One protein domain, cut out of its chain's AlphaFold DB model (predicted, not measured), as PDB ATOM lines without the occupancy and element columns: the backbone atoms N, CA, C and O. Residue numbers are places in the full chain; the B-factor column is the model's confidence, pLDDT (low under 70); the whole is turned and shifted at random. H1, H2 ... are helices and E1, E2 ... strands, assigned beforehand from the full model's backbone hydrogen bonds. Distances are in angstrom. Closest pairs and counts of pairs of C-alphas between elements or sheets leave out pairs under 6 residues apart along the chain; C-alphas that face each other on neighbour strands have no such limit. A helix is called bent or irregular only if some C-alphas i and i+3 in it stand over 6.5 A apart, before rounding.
ATOM      1  N   ALA A   2      15.734  14.328 -49.666       91.25
ATOM      2  CA  ALA A   2      17.204  14.250 -49.646       91.25
ATOM      3  C   ALA A   2      17.903  15.596 -49.936       91.25
ATOM      4  O   ALA A   2      18.768  16.011 -49.173       91.25
ATOM      5  N   GLU A   3      17.459  16.312 -50.970       89.50
ATOM      6  CA  GLU A   3      17.988  17.637 -51.331       89.50
ATOM      7  C   GLU A   3      17.780  18.688 -50.229       89.50
ATOM      8  O   GLU A   3      18.688  19.460 -49.927       89.50
ATOM      9  N   TYR A   4      16.617  18.678 -49.569       90.56
ATOM     10  CA  TYR A   4      16.352  19.547 -48.420       90.56
ATOM     11  C   TYR A   4      17.332  19.257 -47.275       90.56
ATOM     12  O   TYR A   4      17.949  20.179 -46.744       90.56
ATOM     13  N   CYS A   5      17.529  17.979 -46.928       92.56
ATOM     14  CA  CYS A   5      18.478  17.581 -45.887       92.56
ATOM     15  C   CYS A   5      19.915  17.987 -46.237       92.56
ATOM     16  O   CYS A   5      20.640  18.465 -45.366       92.56
ATOM     17  N   GLN A   6      20.312  17.841 -47.504       94.62
ATOM     18  CA  GLN A   6      21.617  18.286 -47.987       94.62
ATOM     19  C   GLN A   6      21.774  19.807 -47.836       94.62
ATOM     20  O   GLN A   6      22.727  20.256 -47.203       94.62
ATOM     21  N   CYS A   7      20.816  20.599 -48.329       92.62
ATOM     22  CA  CYS A   7      20.835  22.059 -48.201       92.62
ATOM     23  C   CYS A   7      20.898  22.514 -46.733       92.62
ATOM     24  O   CYS A   7      21.646  23.435 -46.388       92.62
ATOM     25  N   ALA A   8      20.118  21.871 -45.859       92.81
ATOM     26  CA  ALA A   8      20.111  22.157 -44.430       92.81
ATOM     27  C   ALA A   8      21.476  21.852 -43.790       92.81
ATOM     28  O   ALA A   8      21.997  22.681 -43.042       92.81
ATOM     29  N   LEU A   9      22.092  20.714 -44.129       94.44
ATOM     30  CA  LEU A   9      23.420  20.334 -43.645       94.44
ATOM     31  C   LEU A   9      24.504  21.309 -44.126       94.44
ATOM     32  O   LEU A   9      25.292  21.801 -43.321       94.44
ATOM     33  N   GLU A  10      24.521  21.651 -45.414       95.12
ATOM     34  CA  GLU A  10      25.468  22.618 -45.987       95.12
ATOM     35  C   GLU A  10      25.352  24.002 -45.337       95.12
ATOM     36  O   GLU A  10      26.336  24.734 -45.195       95.12
ATOM     37  N   ARG A  11      24.142  24.400 -44.935       93.62
ATOM     38  CA  ARG A  11      23.932  25.643 -44.191       93.62
ATOM     39  C   ARG A  11      24.496  25.541 -42.778       93.62
ATOM     40  O   ARG A  11      25.267  26.423 -42.403       93.62
ATOM     41  N   VAL A  12      24.198  24.467 -42.047       94.62
ATOM     42  CA  VAL A  12      24.740  24.209 -40.701       94.62
ATOM     43  C   VAL A  12      26.271  24.232 -40.697       94.62
ATOM     44  O   VAL A  12      26.869  24.890 -39.847       94.62
ATOM     45  N   LEU A  13      26.915  23.595 -41.680       94.81
ATOM     46  CA  LEU A  13      28.378  23.582 -41.806       94.81
ATOM     47  C   LEU A  13      28.980  24.983 -42.001       94.81
ATOM     48  O   LEU A  13      30.117  25.219 -41.601       94.81
ATOM     49  N   ARG A  14      28.230  25.925 -42.586       92.69
ATOM     50  CA  ARG A  14      28.683  27.309 -42.802       92.69
ATOM     51  C   ARG A  14      28.428  28.233 -41.618       92.69
ATOM     52  O   ARG A  14      29.251  29.101 -41.352       92.69
ATOM     53  N   VAL A  15      27.272  28.109 -40.961       91.88
ATOM     54  CA  VAL A  15      26.817  29.080 -39.943       91.88
ATOM     55  C   VAL A  15      26.830  28.538 -38.516       91.88
ATOM     56  O   VAL A  15      26.342  29.206 -37.604       91.88
ATOM     57  N   GLY A  16      27.365  27.337 -38.314       92.75
ATOM     58  CA  GLY A  16      27.382  26.664 -37.023       92.75
ATOM     59  C   GLY A  16      26.081  25.920 -36.725       92.75
ATOM     60  O   GLY A  16      24.988  26.315 -37.145       92.75
ATOM     61  N   GLY A  17      26.238  24.818 -35.993       91.31
ATOM     62  CA  GLY A  17      25.143  23.972 -35.536       91.31
ATOM     63  C   GLY A  17      24.341  24.577 -34.392       91.31
ATOM     64  O   GLY A  17      24.625  25.668 -33.900       91.31
ATOM     65  N   ARG A  18      23.312  23.831 -34.004       95.69
ATOM     66  CA  ARG A  18      22.452  24.143 -32.869       95.69
ATOM     67  C   ARG A  18      22.978  23.541 -31.577       95.69
ATOM     68  O   ARG A  18      23.682  22.533 -31.611       95.69
ATOM     69  N   GLU A  19      22.558  24.120 -30.462       95.69
ATOM     70  CA  GLU A  19      22.852  23.609 -29.119       95.69
ATOM     71  C   GLU A  19      21.705  22.752 -28.559       95.69
ATOM     72  O   GLU A  19      21.922  21.951 -27.649       95.69
ATOM     73  N   ALA A  20      20.495  22.873 -29.119       94.94
ATOM     74  CA  ALA A  20      19.306  22.184 -28.636       94.94
ATOM     75  C   ALA A  20      18.630  21.286 -29.686       94.94
ATOM     76  O   ALA A  20      18.761  21.457 -30.906       94.94
ATOM     77  N   GLY A  21      17.847  20.321 -29.188       94.38
ATOM     78  CA  GLY A  21      16.936  19.496 -29.986       94.38
ATOM     79  C   GLY A  21      15.752  20.296 -30.553       94.38
ATOM     80  O   GLY A  21      15.600  21.477 -30.249       94.38
ATOM     81  N   PRO A  22      14.946  19.708 -31.453       95.38
ATOM     82  CA  PRO A  22      13.829  20.412 -32.079       95.38
ATOM     83  C   PRO A  22      12.718  20.708 -31.069       95.38
ATOM     84  O   PRO A  22      12.378  19.875 -30.232       95.38
ATOM     85  N   SER A  23      12.126  21.890 -31.190       94.06
ATOM     86  CA  SER A  23      10.906  22.280 -30.486       94.06
ATOM     87  C   SER A  23       9.657  21.607 -31.075       94.06
ATOM     88  O   SER A  23       9.647  21.089 -32.203       94.06
ATOM     89  N   ARG A  24       8.550  21.667 -30.330       91.94
ATOM     90  CA  ARG A  24       7.220  21.244 -30.786       91.94
ATOM     91  C   ARG A  24       6.811  21.970 -32.065       91.94
ATOM     92  O   ARG A  24       6.314  21.327 -32.982       91.94
ATOM     93  N   LEU A  25       7.065  23.280 -32.159       92.94
ATOM     94  CA  LEU A  25       6.736  24.077 -33.347       92.94
ATOM     95  C   LEU A  25       7.451  23.548 -34.592       92.94
ATOM     96  O   LEU A  25       6.827  23.404 -35.644       92.94
ATOM     97  N   GLU A  26       8.741  23.232 -34.478       94.56
ATOM     98  CA  GLU A  26       9.530  22.708 -35.597       94.56
ATOM     99  C   GLU A  26       9.009  21.351 -36.058       94.56
ATOM    100  O   GLU A  26       8.775  21.146 -37.251       94.56
ATOM    101  N   THR A  27       8.763  20.460 -35.097       93.50
ATOM    102  CA  THR A  27       8.251  19.114 -35.352       93.50
ATOM    103  C   THR A  27       6.879  19.181 -36.022       93.50
ATOM    104  O   THR A  27       6.669  18.576 -37.070       93.50
ATOM    105  N   THR A  28       5.958  19.983 -35.483       91.94
ATOM    106  CA  THR A  28       4.629  20.184 -36.074       91.94
ATOM    107  C   THR A  28       4.720  20.791 -37.471       91.94
ATOM    108  O   THR A  28       3.996  20.356 -38.361       91.94
ATOM    109  N   SER A  29       5.616  21.752 -37.703       92.19
ATOM    110  CA  SER A  29       5.769  22.377 -39.024       92.19
ATOM    111  C   SER A  29       6.192  21.365 -40.092       92.19
ATOM    112  O   SER A  29       5.586  21.329 -41.155       92.19
ATOM    113  N   VAL A  30       7.182  20.513 -39.799       92.00
ATOM    114  CA  VAL A  30       7.680  19.494 -40.747       92.00
ATOM    115  C   VAL A  30       6.669  18.366 -40.962       92.00
ATOM    116  O   VAL A  30       6.589  17.817 -42.055       92.00
ATOM    117  N   LEU A  31       5.884  18.013 -39.940       91.50
ATOM    118  CA  LEU A  31       4.851  16.979 -40.057       91.50
ATOM    119  C   LEU A  31       3.607  17.451 -40.821       91.50
ATOM    120  O   LEU A  31       2.893  16.629 -41.387       91.50
ATOM    121  N   THR A  32       3.321  18.755 -40.815       90.81
ATOM    122  CA  THR A  32       2.092  19.316 -41.409       90.81
ATOM    123  C   THR A  32       2.309  20.000 -42.755       90.81
ATOM    124  O   THR A  32       1.336  20.264 -43.460       90.81
ATOM    125  N   ARG A  33       3.556  20.299 -43.129       88.00
ATOM    126  CA  ARG A  33       3.917  20.958 -44.392       88.00
ATOM    127  C   ARG A  33       5.092  20.237 -45.032       88.00
ATOM    128  O   ARG A  33       5.986  19.785 -44.329       88.00
ATOM    129  N   ASP A  34       5.124  20.182 -46.360       88.31
ATOM    130  CA  ASP A  34       6.268  19.624 -47.081       88.31
ATOM    131  C   ASP A  34       7.459  20.605 -47.046       88.31
ATOM    132  O   ASP A  34       7.409  21.647 -47.713       88.31
ATOM    133  N   PRO A  35       8.551  20.296 -46.314       86.94
ATOM    134  CA  PRO A  35       9.700  21.190 -46.192       86.94
ATOM    135  C   PRO A  35      10.481  21.337 -47.502       86.94
ATOM    136  O   PRO A  35      11.318  22.224 -47.611       86.94
ATOM    137  N   THR A  36      10.231  20.497 -48.510       90.12
ATOM    138  CA  THR A  36      10.922  20.582 -49.805       90.12
ATOM    139  C   THR A  36      10.386  21.700 -50.697       90.12
ATOM    140  O   THR A  36      11.039  22.083 -51.664       90.12
ATOM    141  N   THR A  37       9.231  22.268 -50.349       89.62
ATOM    142  CA  THR A  37       8.579  23.338 -51.117       89.62
ATOM    143  C   THR A  37       9.100  24.739 -50.783       89.62
ATOM    144  O   THR A  37       8.799  25.696 -51.494       89.62
ATOM    145  N   THR A  38       9.885  24.887 -49.713       88.31
ATOM    146  CA  THR A  38      10.381  26.181 -49.230       88.31
ATOM    147  C   THR A  38      11.764  26.053 -48.599       88.31
ATOM    148  O   THR A  38      12.123  25.027 -48.033       88.31
ATOM    149  N   LYS A  39      12.548  27.132 -48.647       86.50
ATOM    150  CA  LYS A  39      13.821  27.226 -47.912       86.50
ATOM    151  C   LYS A  39      13.617  27.474 -46.414       86.50
ATOM    152  O   LYS A  39      14.535  27.245 -45.635       86.50
ATOM    153  N   PHE A  40      12.434  27.944 -46.023       92.00
ATOM    154  CA  PHE A  40      12.087  28.304 -44.653       92.00
ATOM    155  C   PHE A  40      10.832  27.534 -44.219       92.00
ATOM    156  O   PHE A  40       9.714  28.017 -44.404       92.00
ATOM    157  N   PRO A  41      10.986  26.307 -43.693       93.62
ATOM    158  CA  PRO A  41       9.859  25.425 -43.380       93.62
ATOM    159  C   PRO A  41       9.079  25.850 -42.130       93.62
ATOM    160  O   PRO A  41       7.972  25.363 -41.897       93.62
ATOM    161  N   HIS A  42       9.645  26.736 -41.309       95.25
ATOM    162  CA  HIS A  42       9.046  27.182 -40.058       95.25
ATOM    163  C   HIS A  42       8.568  28.623 -40.165       95.25
ATOM    164  O   HIS A  42       9.178  29.456 -40.835       95.25
ATOM    165  N   SER A  43       7.487  28.931 -39.454       95.00
ATOM    166  CA  SER A  43       6.920  30.274 -39.400       95.00
ATOM    167  C   SER A  43       6.438  30.595 -37.993       95.00
ATOM    168  O   SER A  43       5.811  29.747 -37.359       95.00
ATOM    169  N   ILE A  44       6.683  31.817 -37.527       95.44
ATOM    170  CA  ILE A  44       6.215  32.309 -36.225       95.44
ATOM    171  C   ILE A  44       5.744  33.758 -36.349       95.44
ATOM    172  O   ILE A  44       6.224  34.515 -37.196       95.44
ATOM    173  N   SER A  45       4.770  34.148 -35.530       95.69
ATOM    174  CA  SER A  45       4.286  35.522 -35.474       95.69
ATOM    175  C   SER A  45       5.173  36.385 -34.571       95.69
ATOM    176  O   SER A  45       5.612  35.975 -33.497       95.69
ATOM    177  N   VAL A  46       5.418  37.614 -35.019       98.06
ATOM    178  CA  VAL A  46       6.080  38.665 -34.249       98.06
ATOM    179  C   VAL A  46       5.062  39.760 -33.973       98.06
ATOM    180  O   VAL A  46       4.549  40.383 -34.904       98.06
ATOM    181  N   ARG A  47       4.764  40.008 -32.699       97.44
ATOM    182  CA  ARG A  47       3.939  41.131 -32.260       97.44
ATOM    183  C   ARG A  47       4.701  42.439 -32.471       97.44
ATOM    184  O   ARG A  47       5.814  42.613 -31.972       97.44
ATOM    185  N   LEU A  48       4.091  43.354 -33.208       97.50
ATOM    186  CA  LEU A  48       4.606  44.686 -33.496       97.50
ATOM    187  C   LEU A  48       4.182  45.685 -32.402       97.50
ATOM    188  O   LEU A  48       3.207  45.436 -31.689       97.50
ATOM    189  N   PRO A  49       4.859  46.844 -32.280       95.69
ATOM    190  CA  PRO A  49       4.507  47.869 -31.292       95.69
ATOM    191  C   PRO A  49       3.065  48.384 -31.384       95.69
ATOM    192  O   PRO A  49       2.494  48.762 -30.371       95.69
ATOM    193  N   ASN A  50       2.465  48.366 -32.574       93.00
ATOM    194  CA  ASN A  50       1.075  48.769 -32.807       93.00
ATOM    195  C   ASN A  50       0.039  47.667 -32.492       93.00
ATOM    196  O   ASN A  50      -1.124  47.793 -32.867       93.00
ATOM    197  N   GLY A  51       0.457  46.551 -31.884       92.44
ATOM    198  CA  GLY A  51      -0.405  45.416 -31.546       92.44
ATOM    199  C   GLY A  51      -0.711  44.459 -32.702       92.44
ATOM    200  O   GLY A  51      -1.303  43.405 -32.470       92.44
ATOM    201  N   GLN A  52      -0.292  44.773 -33.931       94.81
ATOM    202  CA  GLN A  52      -0.437  43.871 -35.074       94.81
ATOM    203  C   GLN A  52       0.605  42.747 -35.041       94.81
ATOM    204  O   GLN A  52       1.584  42.801 -34.296       94.81
ATOM    205  N   TYR A  53       0.411  41.730 -35.880       96.00
ATOM    206  CA  TYR A  53       1.332  40.606 -36.006       96.00
ATOM    207  C   TYR A  53       1.939  40.550 -37.401       96.00
ATOM    208  O   TYR A  53       1.234  40.658 -38.402       96.00
ATOM    209  N   GLN A  54       3.243  40.303 -37.455       96.69
ATOM    210  CA  GLN A  54       3.960  40.002 -38.683       96.69
ATOM    211  C   GLN A  54       4.519  38.584 -38.615       96.69
ATOM    212  O   GLN A  54       5.313  38.265 -37.738       96.69
ATOM    213  N   VAL A  55       4.137  37.735 -39.569       95.69
ATOM    214  CA  VAL A  55       4.746  36.408 -39.726       95.69
ATOM    215  C   VAL A  55       6.146  36.543 -40.319       95.69
ATOM    216  O   VAL A  55       6.330  37.245 -41.328       95.69
ATOM    217  N   VAL A  56       7.097  35.858 -39.689       96.31
ATOM    218  CA  VAL A  56       8.459  35.635 -40.178       96.31
ATOM    219  C   VAL A  56       8.664  34.150 -40.440       96.31
ATOM    220  O   VAL A  56       8.128  33.305 -39.720       96.31
ATOM    221  N   GLU A  57       9.435  33.850 -41.475       95.69
ATOM    222  CA  GLU A  57       9.788  32.489 -41.869       95.69
ATOM    223  C   GLU A  57      11.259  32.234 -41.542       95.69
ATOM    224  O   GLU A  57      12.086  33.148 -41.611       95.69
ATOM    225  N   PHE A  58      11.578  31.010 -41.137       96.50
ATOM    226  CA  PHE A  58      12.915  30.629 -40.704       96.50
ATOM    227  C   PHE A  58      13.191  29.136 -40.918       96.50
ATOM    228  O   PHE A  58      12.300  28.335 -41.205       96.50
ATOM    229  N   ASP A  59      14.462  28.774 -40.772       95.06
ATOM    230  CA  ASP A  59      14.961  27.400 -40.766       95.06
ATOM    231  C   ASP A  59      15.765  27.112 -39.486       95.06
ATOM    232  O   ASP A  59      16.038  28.011 -38.685       95.06
ATOM    233  N   GLY A  60      16.199  25.860 -39.317       94.94
ATOM    234  CA  GLY A  60      16.985  25.424 -38.156       94.94
ATOM    235  C   GLY A  60      18.312  26.165 -37.945       94.94
ATOM    236  O   GLY A  60      18.877  26.108 -36.858       94.94
ATOM    237  N   SER A  61      18.817  26.867 -38.962       96.25
ATOM    238  CA  SER A  61      20.095  27.588 -38.926       96.25
ATOM    239  C   SER A  61      19.938  29.105 -38.783       96.25
ATOM    240  O   SER A  61      20.941  29.821 -38.702       96.25
ATOM    241  N   THR A  62      18.702  29.608 -38.776       97.25
ATOM    242  CA  THR A  62      18.400  31.039 -38.761       97.25
ATOM    243  C   THR A  62      18.749  31.651 -37.411       97.25
ATOM    244  O   THR A  62      18.236  31.256 -36.363       97.25
ATOM    245  N   GLU A  63      19.617  32.657 -37.449       97.69
ATOM    246  CA  GLU A  63      19.983  33.443 -36.274       97.69
ATOM    247  C   GLU A  63      18.970  34.553 -35.994       97.69
ATOM    248  O   GLU A  63      18.365  35.117 -36.911       97.69
ATOM    249  N   ILE A  64      18.846  34.940 -34.724       98.19
ATOM    250  CA  ILE A  64      17.990  36.057 -34.300       98.19
ATOM    251  C   ILE A  64      18.329  37.343 -35.062       98.19
ATOM    252  O   ILE A  64      17.427  38.059 -35.490       98.19
ATOM    253  N   GLY A  65      19.618  37.631 -35.274       97.50
ATOM    254  CA  GLY A  65      20.055  38.813 -36.019       97.50
ATOM    255  C   GLY A  65      19.611  38.800 -37.486       97.50
ATOM    256  O   GLY A  65      19.225  39.842 -38.020       97.50
ATOM    257  N   GLN A  66      19.606  37.627 -38.125       97.19
ATOM    258  CA  GLN A  66      19.130  37.448 -39.502       97.19
ATOM    259  C   GLN A  66      17.609  37.611 -39.580       97.19
ATOM    260  O   GLN A  66      17.115  38.347 -40.433       97.19
ATOM    261  N   CYS A  67      16.884  36.989 -38.647       98.06
ATOM    262  CA  CYS A  67      15.435  37.122 -38.526       98.06
ATOM    263  C   CYS A  67      15.022  38.589 -38.329       98.06
ATOM    264  O   CYS A  67      14.200  39.113 -39.082       98.06
ATOM    265  N   LEU A  68      15.661  39.290 -37.385       98.44
ATOM    266  CA  LEU A  68      15.422  40.710 -37.138       98.44
ATOM    267  C   LEU A  68      15.733  41.564 -38.372       98.44
ATOM    268  O   LEU A  68      14.943  42.434 -38.714       98.44
ATOM    269  N   SER A  69      16.845  41.308 -39.065       98.00
ATOM    270  CA  SER A  69      17.215  42.067 -40.268       98.00
ATOM    271  C   SER A  69      16.191  41.901 -41.394       98.00
ATOM    272  O   SER A  69      15.801  42.888 -42.017       98.00
ATOM    273  N   SER A  70      15.712  40.673 -41.619       97.50
ATOM    274  CA  SER A  70      14.647  40.377 -42.586       97.50
ATOM    275  C   SER A  70      13.333  41.068 -42.209       97.50
ATOM    276  O   SER A  70      12.692  41.705 -43.048       97.50
ATOM    277  N   LEU A  71      12.963  41.025 -40.926       98.25
ATOM    278  CA  LEU A  71      11.780  41.712 -40.417       98.25
ATOM    279  C   LEU A  71      11.886  43.234 -40.587       98.25
ATOM    280  O   LEU A  71      10.930  43.853 -41.043       98.25
ATOM    281  N   CYS A  72      13.037  43.836 -40.273       98.12
ATOM    282  CA  CYS A  72      13.268  45.268 -40.464       98.12
ATOM    283  C   CYS A  72      13.058  45.681 -41.925       98.12
ATOM    284  O   CYS A  72      12.339  46.644 -42.193       98.12
ATOM    285  N   LEU A  73      13.631  44.916 -42.861       97.50
ATOM    286  CA  LEU A  73      13.461  45.144 -44.293       97.50
ATOM    287  C   LEU A  73      11.986  45.047 -44.703       97.50
ATOM    288  O   LEU A  73      11.479  45.931 -45.388       97.50
ATOM    289  N   LYS A  74      11.284  44.005 -44.240       97.38
ATOM    290  CA  LYS A  74       9.864  43.773 -44.540       97.38
ATOM    291  C   LYS A  74       8.954  44.885 -44.014       97.38
ATOM    292  O   LYS A  74       7.988  45.244 -44.676       97.38
ATOM    293  N   LEU A  75       9.263  45.426 -42.838       97.62
ATOM    294  CA  LEU A  75       8.520  46.532 -42.228       97.62
ATOM    295  C   LEU A  75       8.894  47.902 -42.812       97.62
ATOM    296  O   LEU A  75       8.280  48.901 -42.444       97.62
ATOM    297  N   GLY A  76       9.910  47.973 -43.679       97.50
ATOM    298  CA  GLY A  76      10.413  49.237 -44.211       97.50
ATOM    299  C   GLY A  76      10.989  50.153 -43.128       97.50
ATOM    300  O   GLY A  76      10.881  51.372 -43.247       97.50
ATOM    301  N   ILE A  77      11.566  49.581 -42.065       97.56
ATOM    302  CA  ILE A  77      12.286  50.326 -41.023       97.56
ATOM    303  C   ILE A  77      13.795  50.265 -41.273       97.56
ATOM    304  O   ILE A  77      14.277  49.481 -42.093       97.56
ATOM    305  N   ARG A  78      14.567  51.096 -40.565       97.38
ATOM    306  CA  ARG A  78      16.032  51.105 -40.688       97.38
ATOM    307  C   ARG A  78      16.647  49.721 -40.415       97.38
ATOM    308  O   ARG A  78      16.046  48.909 -39.707       97.38
ATOM    309  N   PRO A  79      17.873  49.453 -40.911       96.62
ATOM    310  CA  PRO A  79      18.597  48.222 -40.597       96.62
ATOM    311  C   PRO A  79      18.660  47.965 -39.090       96.62
ATOM    312  O   PRO A  79      18.777  48.914 -38.314       96.62
ATOM    313  N   ALA A  80      18.643  46.694 -38.678       93.88
ATOM    314  CA  ALA A  80      18.549  46.279 -37.274       93.88
ATOM    315  C   ALA A  80      19.477  47.077 -36.332       93.88
ATOM    316  O   ALA A  80      19.020  47.600 -35.317       93.88
ATOM    317  N   LEU A  81      20.741  47.265 -36.730       91.19
ATOM    318  CA  LEU A  81      21.756  48.009 -35.975       91.19
ATOM    319  C   LEU A  81      21.397  49.489 -35.733       91.19
ATOM    320  O   LEU A  81      21.718  50.037 -34.683       91.19
ATOM    321  N   LEU A  82      20.721  50.126 -36.691       94.44
ATOM    322  CA  LEU A  82      20.363  51.548 -36.662       94.44
ATOM    323  C   LEU A  82      18.926  51.793 -36.191       94.44
ATOM    324  O   LEU A  82      18.604  52.893 -35.757       94.44
ATOM    325  N   SER A  83      18.062  50.780 -36.268       94.56
ATOM    326  CA  SER A  83      16.655  50.880 -35.867       94.56
ATOM    327  C   SER A  83      16.475  51.003 -34.352       94.56
ATOM    328  O   SER A  83      15.489  51.564 -33.881       94.56
ATOM    329  N   GLY A  84      17.416  50.445 -33.579       94.88
ATOM    330  CA  GLY A  84      17.300  50.342 -32.126       94.88
ATOM    331  C   GLY A  84      16.282  49.298 -31.645       94.88
ATOM    332  O   GLY A  84      16.075  49.180 -30.437       94.88
ATOM    333  N   TYR A  85      15.669  48.523 -32.546       97.12
ATOM    334  CA  TYR A  85      14.755  47.431 -32.211       97.12
ATOM    335  C   TYR A  85      15.483  46.105 -31.981       97.12
ATOM    336  O   TYR A  85      16.555  45.854 -32.526       97.12
ATOM    337  N   ALA A  86      14.871  45.241 -31.175       98.06
ATOM    338  CA  ALA A  86      15.308  43.873 -30.948       98.06
ATOM    339  C   ALA A  86      14.107  42.924 -30.837       98.06
ATOM    340  O   ALA A  86      12.976  43.354 -30.586       98.06
ATOM    341  N   LEU A  87      14.372  41.630 -31.025       98.44
ATOM    342  CA  LEU A  87      13.389  40.574 -30.811       98.44
ATOM    343  C   LEU A  87      13.416  40.117 -29.355       98.44
ATOM    344  O   LEU A  87      14.475  39.903 -28.764       98.44
ATOM    345  N   TYR A  88      12.223  39.952 -28.810       98.25
ATOM    346  CA  TYR A  88      11.969  39.399 -27.494       98.25
ATOM    347  C   TYR A  88      11.064  38.182 -27.639       98.25
ATOM    348  O   TYR A  88      10.291  38.108 -28.592       98.25
ATOM    349  N   ILE A  89      11.137  37.264 -26.689       97.38
ATOM    350  CA  ILE A  89      10.175  36.173 -26.512       97.38
ATOM    351  C   ILE A  89       9.468  36.374 -25.173       97.38
ATOM    352  O   ILE A  89      10.062  36.932 -24.246       97.38
ATOM    353  N   ASP A  90       8.201  35.993 -25.069       93.56
ATOM    354  CA  ASP A  90       7.519  35.963 -23.778       93.56
ATOM    355  C   ASP A  90       8.223  34.996 -22.818       93.56
ATOM    356  O   ASP A  90       8.731  33.959 -23.229       93.56
ATOM    357  N   ASP A  91       8.295  35.346 -21.538       90.69
ATOM    358  CA  ASP A  91       8.866  34.472 -20.514       90.69
ATOM    359  C   ASP A  91       7.729  33.792 -19.734       90.69
ATOM    360  O   ASP A  91       6.993  34.475 -19.010       90.69
ATOM    361  N   PRO A  92       7.578  32.458 -19.831       86.94
ATOM    362  CA  PRO A  92       6.491  31.738 -19.175       86.94
ATOM    363  C   PRO A  92       6.594  31.770 -17.643       86.94
ATOM    364  O   PRO A  92       5.593  31.559 -16.959       86.94
ATOM    365  N   THR A  93       7.779  32.052 -17.094       86.19
ATOM    366  CA  THR A  93       8.025  32.105 -15.648       86.19
ATOM    367  C   THR A  93       7.666  33.471 -15.080       86.19
ATOM    368  O   THR A  93       6.912  33.572 -14.113       86.19
ATOM    369  N   THR A  94       8.199  34.540 -15.677       88.69
ATOM    370  CA  THR A  94       8.017  35.910 -15.168       88.69
ATOM    371  C   THR A  94       6.779  36.604 -15.728       88.69
ATOM    372  O   THR A  94       6.394  37.660 -15.226       88.69
ATOM    373  N   LYS A  95       6.157  36.039 -16.774       84.75
ATOM    374  CA  LYS A  95       5.142  36.691 -17.622       84.75
ATOM    375  C   LYS A  95       5.639  37.991 -18.275       84.75
ATOM    376  O   LYS A  95       4.835  38.799 -18.738       84.75
ATOM    377  N   GLY A  96       6.956  38.203 -18.288       90.56
ATOM    378  CA  GLY A  96       7.623  39.345 -18.897       90.56
ATOM    379  C   GLY A  96       8.102  39.054 -20.318       90.56
ATOM    380  O   GLY A  96       7.629  38.138 -20.988       90.56
ATOM    381  N   LEU A  97       9.065  39.854 -20.778       94.19
ATOM    382  CA  LEU A  97       9.726  39.681 -22.069       94.19
ATOM    383  C   LEU A  97      11.218  39.413 -21.864       94.19
ATOM    384  O   LEU A  97      11.912  40.194 -21.213       94.19
ATOM    385  N   GLN A  98      11.728  38.358 -22.493       96.25
ATOM    386  CA  GLN A  98      13.144  38.013 -22.524       96.25
ATOM    387  C   GLN A  98      13.778  38.478 -23.840       96.25
ATOM    388  O   GLN A  98      13.300  38.151 -24.924       96.25
ATOM    389  N   LEU A  99      14.879  39.230 -23.754       97.38
ATOM    390  CA  LEU A  99      15.648  39.671 -24.922       97.38
ATOM    391  C   LEU A  99      16.371  38.491 -25.584       97.38
ATOM    392  O   LEU A  99      17.114  37.766 -24.921       97.38
ATOM    393  N   LEU A 100      16.239  38.374 -26.907       98.00
ATOM    394  CA  LEU A 100      16.974  37.403 -27.715       98.00
ATOM    395  C   LEU A 100      18.270  38.018 -28.265       98.00
ATOM    396  O   LEU A 100      18.287  39.146 -28.769       98.00
ATOM    397  N   LYS A 101      19.385  37.287 -28.173       96.50
ATOM    398  CA  LYS A 101      20.706  37.752 -28.622       96.50
ATOM    399  C   LYS A 101      20.923  37.401 -30.090       96.50
ATOM    400  O   LYS A 101      20.621  36.297 -30.522       96.50
ATOM    401  N   GLY A 102      21.552  38.313 -30.834       95.19
ATOM    402  CA  GLY A 102      21.693  38.207 -32.291       95.19
ATOM    403  C   GLY A 102      22.317  36.904 -32.808       95.19
ATOM    404  O   GLY A 102      21.865  36.421 -33.837       95.19
ATOM    405  N   LYS A 103      23.297  36.331 -32.093       95.19
ATOM    406  CA  LYS A 103      24.003  35.097 -32.491       95.19
ATOM    407  C   LYS A 103      23.272  33.796 -32.132       95.19
ATOM    408  O   LYS A 103      23.711  32.733 -32.550       95.19
ATOM    409  N   GLN A 104      22.206  33.852 -31.330       97.19
ATOM    410  CA  GLN A 104      21.451  32.650 -30.969       97.19
ATOM    411  C   GLN A 104      20.668  32.138 -32.182       97.19
ATOM    412  O   GLN A 104      20.214  32.932 -33.013       97.19
ATOM    413  N   LYS A 105      20.485  30.818 -32.273       97.75
ATOM    414  CA  LYS A 105      19.580  30.213 -33.255       97.75
ATOM    415  C   LYS A 105      18.146  30.348 -32.757       97.75
ATOM    416  O   LYS A 105      17.864  30.083 -31.591       97.75
ATOM    417  N   LEU A 106      17.232  30.750 -33.639       97.69
ATOM    418  CA  LEU A 106      15.832  30.956 -33.263       97.69
ATOM    419  C   LEU A 106      15.195  29.664 -32.727       97.69
ATOM    420  O   LEU A 106      14.491  29.708 -31.722       97.69
ATOM    421  N   CYS A 107      15.495  28.519 -33.345       97.31
ATOM    422  CA  CYS A 107      15.022  27.211 -32.889       97.31
ATOM    423  C   CYS A 107      15.498  26.856 -31.474       97.31
ATOM    424  O   CYS A 107      14.708  26.346 -30.687       97.31
ATOM    425  N   ASP A 108      16.743  27.188 -31.117       97.88
ATOM    426  CA  ASP A 108      17.263  26.928 -29.768       97.88
ATOM    427  C   ASP A 108      16.521  27.781 -28.728       97.88
ATOM    428  O   ASP A 108      16.113  27.278 -27.683       97.88
ATOM    429  N   CYS A 109      16.231  29.048 -29.049       97.56
ATOM    430  CA  CYS A 109      15.413  29.905 -28.188       97.56
ATOM    431  C   CYS A 109      13.984  29.368 -27.999       97.56
ATOM    432  O   CYS A 109      13.437  29.467 -26.902       97.56
ATOM    433  N   LEU A 110      13.379  28.801 -29.050       96.62
ATOM    434  CA  LEU A 110      12.047  28.191 -28.975       96.62
ATOM    435  C   LEU A 110      12.051  26.914 -28.131       96.62
ATOM    436  O   LEU A 110      11.141  26.715 -27.329       96.62
ATOM    437  N   TYR A 111      13.080  26.077 -28.276       95.81
ATOM    438  CA  TYR A 111      13.257  24.894 -27.440       95.81
ATOM    439  C   TYR A 111      13.407  25.274 -25.962       95.81
ATOM    440  O   TYR A 111      12.696  24.742 -25.111       95.81
ATOM    441  N   GLU A 112      14.289  26.227 -25.645       95.12
ATOM    442  CA  GLU A 112      14.480  26.693 -24.268       95.12
ATOM    443  C   GLU A 112      13.187  27.249 -23.660       95.12
ATOM    444  O   GLU A 112      12.880  26.984 -22.497       95.12
ATOM    445  N   TRP A 113      12.429  28.022 -24.440       94.69
ATOM    446  CA  TRP A 113      11.133  28.542 -24.015       94.69
ATOM    447  C   TRP A 113      10.157  27.410 -23.680       94.69
ATOM    448  O   TRP A 113       9.523  27.440 -22.626       94.69
ATOM    449  N   GLU A 114      10.089  26.380 -24.525       92.44
ATOM    450  CA  GLU A 114       9.211  25.227 -24.315       92.44
ATOM    451  C   GLU A 114       9.583  24.446 -23.048       92.44
ATOM    452  O   GLU A 114       8.702  24.039 -22.288       92.44
ATOM    453  N   VAL A 115      10.881  24.260 -22.788       91.00
ATOM    454  CA  VAL A 115      11.364  23.614 -21.559       91.00
ATOM    455  C   VAL A 115      10.921  24.409 -20.329       91.00
ATOM    456  O   VAL A 115      10.264  23.848 -19.454       91.00
ATOM    457  N   ARG A 116      11.163  25.728 -20.303       90.88
ATOM    458  CA  ARG A 116      10.738  26.597 -19.187       90.88
ATOM    459  C   ARG A 116       9.224  26.561 -18.982       90.88
ATOM    460  O   ARG A 116       8.744  26.494 -17.855       90.88
ATOM    461  N   GLN A 117       8.459  26.578 -20.070       89.25
ATOM    462  CA  GLN A 117       7.003  26.498 -20.020       89.25
ATOM    463  C   GLN A 117       6.532  25.166 -19.412       89.25
ATOM    464  O   GLN A 117       5.618  25.143 -18.583       89.25
ATOM    465  N   ARG A 118       7.160  24.051 -19.800       88.31
ATOM    466  CA  ARG A 118       6.856  22.718 -19.269       88.31
ATOM    467  C   ARG A 118       7.157  22.627 -17.775       88.31
ATOM    468  O   ARG A 118       6.353  22.048 -17.041       88.31
ATOM    469  N   ASP A 119       8.253  23.231 -17.328       87.69
ATOM    470  CA  ASP A 119       8.630  23.282 -15.915       87.69
ATOM    471  C   ASP A 119       7.588  24.053 -15.091       87.69
ATOM    472  O   ASP A 119       7.101  23.553 -14.071       87.69
ATOM    473  N   VAL A 120       7.148  25.221 -15.581       85.75
ATOM    474  CA  VAL A 120       6.082  26.035 -14.961       85.75
ATOM    475  C   VAL A 120       4.772  25.248 -14.852       85.75
ATOM    476  O   VAL A 120       4.087  25.295 -13.828       85.75
ATOM    477  N   LEU A 121       4.430  24.479 -15.886       83.56
ATOM    478  CA  LEU A 121       3.225  23.650 -15.928       83.56
ATOM    479  C   LEU A 121       3.378  22.292 -15.220       83.56
ATOM    480  O   LEU A 121       2.454  21.474 -15.281       83.56
ATOM    481  N   ARG A 122       4.507  22.034 -14.543       82.56
ATOM    482  CA  ARG A 122       4.830  20.752 -13.885       82.56
ATOM    483  C   ARG A 122       4.630  19.551 -14.818       82.56
ATOM    484  O   ARG A 122       4.043  18.541 -14.435       82.56
ATOM    485  N   GLY A 123       5.056  19.695 -16.070       77.94
ATOM    486  CA  GLY A 123       4.942  18.666 -17.101       77.94
ATOM    487  C   GLY A 123       3.605  18.622 -17.848       77.94
ATOM    488  O   GLY A 123       3.479  17.831 -18.780       77.94
ATOM    489  N   ARG A 124       2.607  19.453 -17.502       75.69
ATOM    490  CA  ARG A 124       1.344  19.496 -18.260       75.69
ATOM    491  C   ARG A 124       1.562  20.127 -19.634       75.69
ATOM    492  O   ARG A 124       2.143  21.203 -19.752       75.69
ATOM    493  N   ILE A 125       1.037  19.478 -20.666       67.38
ATOM    494  CA  ILE A 125       1.086  19.971 -22.043       67.38
ATOM    495  C   ILE A 125      -0.206  20.746 -22.309       67.38
ATOM    496  O   ILE A 125      -1.282  20.156 -22.347       67.38
ATOM    497  N   SER A 126      -0.103  22.064 -22.486       68.44
ATOM    498  CA  SER A 126      -1.222  22.890 -22.957       68.44
ATOM    499  C   SER A 126      -1.154  23.057 -24.477       68.44
ATOM    500  O   SER A 126      -0.078  23.307 -25.038       68.44
ATOM    501  N   ALA A 127      -2.296  22.907 -25.149       65.25
ATOM    502  CA  ALA A 127      -2.423  23.145 -26.586       65.25
ATOM    503  C   ALA A 127      -2.397  24.648 -26.928       65.25
ATOM    504  O   ALA A 127      -1.860  25.024 -27.965       65.25
ATOM    505  N   ASP A 128      -2.876  25.504 -26.021       66.12
ATOM    506  CA  ASP A 128      -3.143  26.921 -26.313       66.12
ATOM    507  C   ASP A 128      -1.957  27.854 -26.048       66.12
ATOM    508  O   ASP A 128      -1.974  29.029 -26.411       66.12
ATOM    509  N   CYS A 129      -0.908  27.358 -25.398       70.81
ATOM    510  CA  CYS A 129       0.240  28.178 -25.043       70.81
ATOM    511  C   CYS A 129       1.343  27.995 -26.092       70.81
ATOM    512  O   CYS A 129       1.966  26.933 -26.197       70.81
ATOM    513  N   THR A 130       1.524  29.038 -26.901       83.50
ATOM    514  CA  THR A 130       2.497  29.122 -27.992       83.50
ATOM    515  C   THR A 130       3.433  30.301 -27.756       83.50
ATOM    516  O   THR A 130       2.997  31.361 -27.305       83.50
ATOM    517  N   ALA A 131       4.714  30.108 -28.068       91.06
ATOM    518  CA  ALA A 131       5.704  31.171 -28.004       91.06
ATOM    519  C   ALA A 131       5.289  32.331 -28.914       91.06
ATOM    520  O   ALA A 131       4.928  32.126 -30.075       91.06
ATOM    521  N   THR A 132       5.383  33.550 -28.399       91.62
ATOM    522  CA  THR A 132       5.111  34.777 -29.139       91.62
ATOM    523  C   THR A 132       6.356  35.649 -29.148       91.62
ATOM    524  O   THR A 132       6.813  36.144 -28.116       91.62
ATOM    525  N   LEU A 133       6.885  35.910 -30.342       97.81
ATOM    526  CA  LEU A 133       7.948  36.894 -30.489       97.81
ATOM    527  C   LEU A 133       7.366  38.306 -30.436       97.81
ATOM    528  O   LEU A 133       6.244  38.550 -30.874       97.81
ATOM    529  N   SER A 134       8.138  39.262 -29.938       97.81
ATOM    530  CA  SER A 134       7.771  40.678 -29.891       97.81
ATOM    531  C   SER A 134       8.913  41.544 -30.403       97.81
ATOM    532  O   SER A 134      10.055  41.398 -29.969       97.81
ATOM    533  N   LEU A 135       8.605  42.489 -31.289       98.19
ATOM    534  CA  LEU A 135       9.536  43.525 -31.723       98.19
ATOM    535  C   LEU A 135       9.437  44.710 -30.756       98.19
ATOM    536  O   LEU A 135       8.413  45.392 -30.704       98.19
ATOM    537  N   ARG A 136      10.493  44.978 -29.980       96.56
ATOM    538  CA  ARG A 136      10.519  46.096 -29.021       96.56
ATOM    539  C   ARG A 136      11.741  46.974 -29.237       96.56
ATOM    540  O   ARG A 136      12.823  46.490 -29.565       96.56
ATOM    541  N   MET A 137      11.560  48.279 -29.049       94.50
ATOM    542  CA  MET A 137      12.666  49.229 -29.094       94.50
ATOM    543  C   MET A 137      13.512  49.077 -27.827       94.50
ATOM    544  O   MET A 137      13.010  49.217 -26.711       94.50
ATOM    545  N   ARG A 138      14.797  48.790 -28.019       94.00
ATOM    546  CA  ARG A 138      15.808  48.664 -26.968       94.00
ATOM    547  C   ARG A 138      16.606  49.957 -26.798       94.00
ATOM    548  O   ARG A 138      16.991  50.292 -25.684       94.00
ATOM    549  N   HIS A 139      16.847  50.674 -27.893       93.25
ATOM    550  CA  HIS A 139      17.616  51.915 -27.905       93.25
ATOM    551  C   HIS A 139      16.914  52.978 -28.746       93.25
ATOM    552  O   HIS A 139      16.416  52.677 -29.827       93.25
ATOM    553  N   TYR A 140      16.914  54.220 -28.262       93.25
ATOM    554  CA  TYR A 140      16.426  55.372 -29.011       93.25
ATOM    555  C   TYR A 140      17.589  56.303 -29.368       93.25
ATOM    556  O   TYR A 140      18.177  56.955 -28.502       93.25
ATOM    557  N   TRP A 141      17.940  56.355 -30.654       92.94
ATOM    558  CA  TRP A 141      19.077  57.127 -31.157       92.94
ATOM    559  C   TRP A 141      18.659  58.556 -31.513       92.94
ATOM    560  O   TRP A 141      18.368  58.857 -32.667       92.94
ATOM    561  N   ARG A 142      18.669  59.458 -30.524       92.56
ATOM    562  CA  ARG A 142      18.250  60.868 -30.698       92.56
ATOM    563  C   ARG A 142      18.966  61.612 -31.833       92.56
ATOM    564  O   ARG A 142      18.390  62.499 -32.444       92.56
ATOM    565  N   HIS A 143      20.214  61.260 -32.133       93.94
ATOM    566  CA  HIS A 143      20.982  61.890 -33.212       93.94
ATOM    567  C   HIS A 143      20.615  61.369 -34.616       93.94
ATOM    568  O   HIS A 143      21.094  61.915 -35.601       93.94
ATOM    569  N   LEU A 144      19.768  60.335 -34.721       92.31
ATOM    570  CA  LEU A 144      19.308  59.743 -35.986       92.31
ATOM    571  C   LEU A 144      17.812  59.983 -36.249       92.31
ATOM    572  O   LEU A 144      17.214  59.264 -37.049       92.31
ATOM    573  N   ILE A 145      17.191  60.957 -35.576       92.25
ATOM    574  CA  ILE A 145      15.754  61.257 -35.718       92.25
ATOM    575  C   ILE A 145      15.403  61.633 -37.161       92.25
ATOM    576  O   ILE A 145      14.379  61.204 -37.689       92.25
ATOM    577  N   CYS A 146      16.278  62.378 -37.840       94.69
ATOM    578  CA  CYS A 146      16.084  62.758 -39.241       94.69
ATOM    579  C   CYS A 146      16.025  61.555 -40.201       94.69
ATOM    580  O   CYS A 146      15.500  61.687 -41.304       94.69
ATOM    581  N   ASN A 147      16.513  60.385 -39.781       95.06
ATOM    582  CA  ASN A 147      16.492  59.148 -40.557       95.06
ATOM    583  C   ASN A 147      15.335  58.213 -40.173       95.06
ATOM    584  O   ASN A 147      15.249  57.118 -40.728       95.06
ATOM    585  N   GLU A 148      14.477  58.584 -39.219       95.62
ATOM    586  CA  GLU A 148      13.334  57.753 -38.847       95.62
ATOM    587  C   GLU A 148      12.385  57.570 -40.034       95.62
ATOM    588  O   GLU A 148      12.013  58.507 -40.748       95.62
ATOM    589  N   THR A 149      11.947  56.336 -40.224       97.12
ATOM    590  CA  THR A 149      10.925  55.989 -41.212       97.12
ATOM    591  C   THR A 149       9.530  56.341 -40.693       97.12
ATOM    592  O   THR A 149       9.310  56.537 -39.495       97.12
ATOM    593  N   ALA A 150       8.540  56.409 -41.589       96.62
ATOM    594  CA  ALA A 150       7.148  56.614 -41.181       96.62
ATOM    595  C   ALA A 150       6.657  55.498 -40.240       96.62
ATOM    596  O   ALA A 150       5.919  55.768 -39.292       96.62
ATOM    597  N   MET A 151       7.117  54.263 -40.468       96.56
ATOM    598  CA  MET A 151       6.761  53.123 -39.634       96.56
ATOM    599  C   MET A 151       7.385  53.211 -38.234       96.56
ATOM    600  O   MET A 151       6.681  52.993 -37.252       96.56
ATOM    601  N   GLU A 152       8.652  53.622 -38.114       96.75
ATOM    602  CA  GLU A 152       9.283  53.857 -36.803       96.75
ATOM    603  C   GLU A 152       8.584  54.970 -36.020       96.75
ATOM    604  O   GLU A 152       8.293  54.786 -34.840       96.75
ATOM    605  N   ARG A 153       8.230  56.085 -36.675       95.31
ATOM    606  CA  ARG A 153       7.451  57.159 -36.035       95.31
ATOM    607  C   ARG A 153       6.104  56.659 -35.524       95.31
ATOM    608  O   ARG A 153       5.711  56.985 -34.409       95.31
ATOM    609  N   SER A 154       5.410  55.835 -36.309       95.31
ATOM    610  CA  SER A 154       4.159  55.213 -35.870       95.31
ATOM    611  C   SER A 154       4.380  54.313 -34.650       95.31
ATOM    612  O   SER A 154       3.673  54.445 -33.652       95.31
ATOM    613  N   PHE A 155       5.389  53.441 -34.678       96.56
ATOM    614  CA  PHE A 155       5.708  52.568 -33.549       96.56
ATOM    615  C   PHE A 155       6.115  53.331 -32.283       96.56
ATOM    616  O   PHE A 155       5.787  52.881 -31.187       96.56
ATOM    617  N   LEU A 156       6.799  54.470 -32.417       93.56
ATOM    618  CA  LEU A 156       7.117  55.358 -31.298       93.56
ATOM    619  C   LEU A 156       5.850  55.913 -30.649       93.56
ATOM    620  O   LEU A 156       5.727  55.844 -29.431       93.56
ATOM    621  N   VAL A 157       4.883  56.383 -31.444       91.75
ATOM    622  CA  VAL A 157       3.591  56.867 -30.926       91.75
ATOM    623  C   VAL A 157       2.862  55.765 -30.159       91.75
ATOM    624  O   VAL A 157       2.420  55.996 -29.037       91.75
ATOM    625  N   TRP A 158       2.785  54.556 -30.723       92.38
ATOM    626  CA  TRP A 158       2.146  53.416 -30.058       92.38
ATOM    627  C   TRP A 158       2.828  53.041 -28.744       92.38
ATOM    628  O   TRP A 158       2.154  52.830 -27.738       92.38
ATOM    629  N   ARG A 159       4.163  53.012 -28.732       90.44
ATOM    630  CA  ARG A 159       4.938  52.774 -27.512       90.44
ATOM    631  C   ARG A 159       4.662  53.846 -26.456       90.44
ATOM    632  O   ARG A 159       4.405  53.503 -25.310       90.44
ATOM    633  N   MET A 160       4.729  55.123 -26.831       88.62
ATOM    634  CA  MET A 160       4.522  56.227 -25.892       88.62
ATOM    635  C   MET A 160       3.101  56.236 -25.331       88.62
ATOM    636  O   MET A 160       2.921  56.528 -24.155       88.62
ATOM    637  N   ALA A 161       2.099  55.898 -26.145       86.38
ATOM    638  CA  ALA A 161       0.723  55.766 -25.683       86.38
ATOM    639  C   ALA A 161       0.581  54.654 -24.628       86.38
ATOM    640  O   ALA A 161      -0.032  54.882 -23.589       86.38
ATOM    641  N   ASP A 162       1.189  53.487 -24.864       86.38
ATOM    642  CA  ASP A 162       1.208  52.364 -23.914       86.38
ATOM    643  C   ASP A 162       1.889  52.757 -22.590       86.38
ATOM    644  O   ASP A 162       1.321  52.578 -21.511       86.38
ATOM    645  N   GLU A 163       3.067  53.387 -22.663       86.94
ATOM    646  CA  GLU A 163       3.806  53.874 -21.490       86.94
ATOM    647  C   GLU A 163       3.036  54.960 -20.721       86.94
ATOM    648  O   GLU A 163       3.059  54.970 -19.489       86.94
TER     649      GLU A 163
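AT A GLANCE: This is residues 2 to 163 of the 294 residues of the protein "MyTH4 domain-containing protein" of Necator americanus (UniProt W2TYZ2). A strongly twisted five-stranded sheet fills the middle of the length, with H3 packed on it and H5, the longest helix, over part of it at a steep angle to H3. H1 and H2 lie toward one end, H6 and H7 toward the other; H2 and H7 only graze the sheet. The printed part has 162 residues, with seven named helices and five named strands in the order H1 H2 E1 E2 H3 H4 E3 E4 H5 E5 H6 H7. The sheet, E2 E1 E5 E3 E4, is mixed and the class is mixed, helices and strands. The whole is compact, with a radius of gyration of the C-alphas of 16.8 A and spans of 49 by 38 by 24 A.

IN THESE COORDINATES: H1, residues 2 to 15, begins at C-alpha 2 (17.204, 14.250, -49.646) and is 20.2 A long. H2 is residues 24 to 32. E1, residues 42 to 47, is 16.8 A long and E2, residues 53 to 58, 16.0 A. H3 is residues 64 to 74, 15.2 A, and H4 residues 80 to 83. E3 is residues 85 to 90, 16.0 A, and E4 residues 97 to 99. H5, residues 106 to 120, is 21.3 A long, from C-alpha 106 (15.832, 30.956, -33.263). E5 is residues 133 to 137. H6, residues 142 to 147, is irregular: C-alphas 143 and 146 are 7.8 A apart. H7, residues 150 to 163, is 20.2 A long and ends at C-alpha 163 (3.806, 53.874, -21.490).

HOW THE PARTS SIT: E1 and E2 form an antiparallel hairpin, with N 46 and O 54 at 2.8 A. E1 and E5 are parallel, N 47 and O 133 at 2.8 A. E5 and E3 are antiparallel, N 134 and O 88 at 2.8 A, and E3 and E4 form a hairpin, N 98 and O 89 at 2.8 A. E2, H3 H4, E3, with E1 and E5 between the two strands in the sheet, and E4, H5, E5, with E3 between the two strands in the sheet, are split strand-helix-strand units, two strands of one sheet that are not neighbours, with helices between them along the chain, and each has a right-handed crossover. H3 and H5 make two layers with the sheet, helices on one face. H3's closest C-alphas to E3 are Leu 68 and Leu 87, 6.6 A. H5's height over the sheet is 9.8 A. H2 and H5 only just touch, with 3 pairs of C-alphas within 8 A; the closest, Glu 26 and Cys 107, are 7.6 A apart. H3 touches H4, at Ser 69 and Ala 80, 5.3 A between C-alphas. H7 and E5 are near each other. H1 and H2 are apart, as are H6 and H7. Every O i to N i+4 pair is within hydrogen-bond range in H1, H2, H3, H5 and H7; H6 has 0 of 2, with 1 of 3 O i to N i+3 pairs, and H4 is too short for an O i to N i+4 pair.

THE WHOLE: The C-alphas of Ala 2 and Ala 161, the two farthest apart, are 50.7 A apart. The printed part has no cut. The link from H5 to E5, residues 121 to 132, is long. Mean pLDDT of the printed part is 92.8; residues 125 to 128 are under 70.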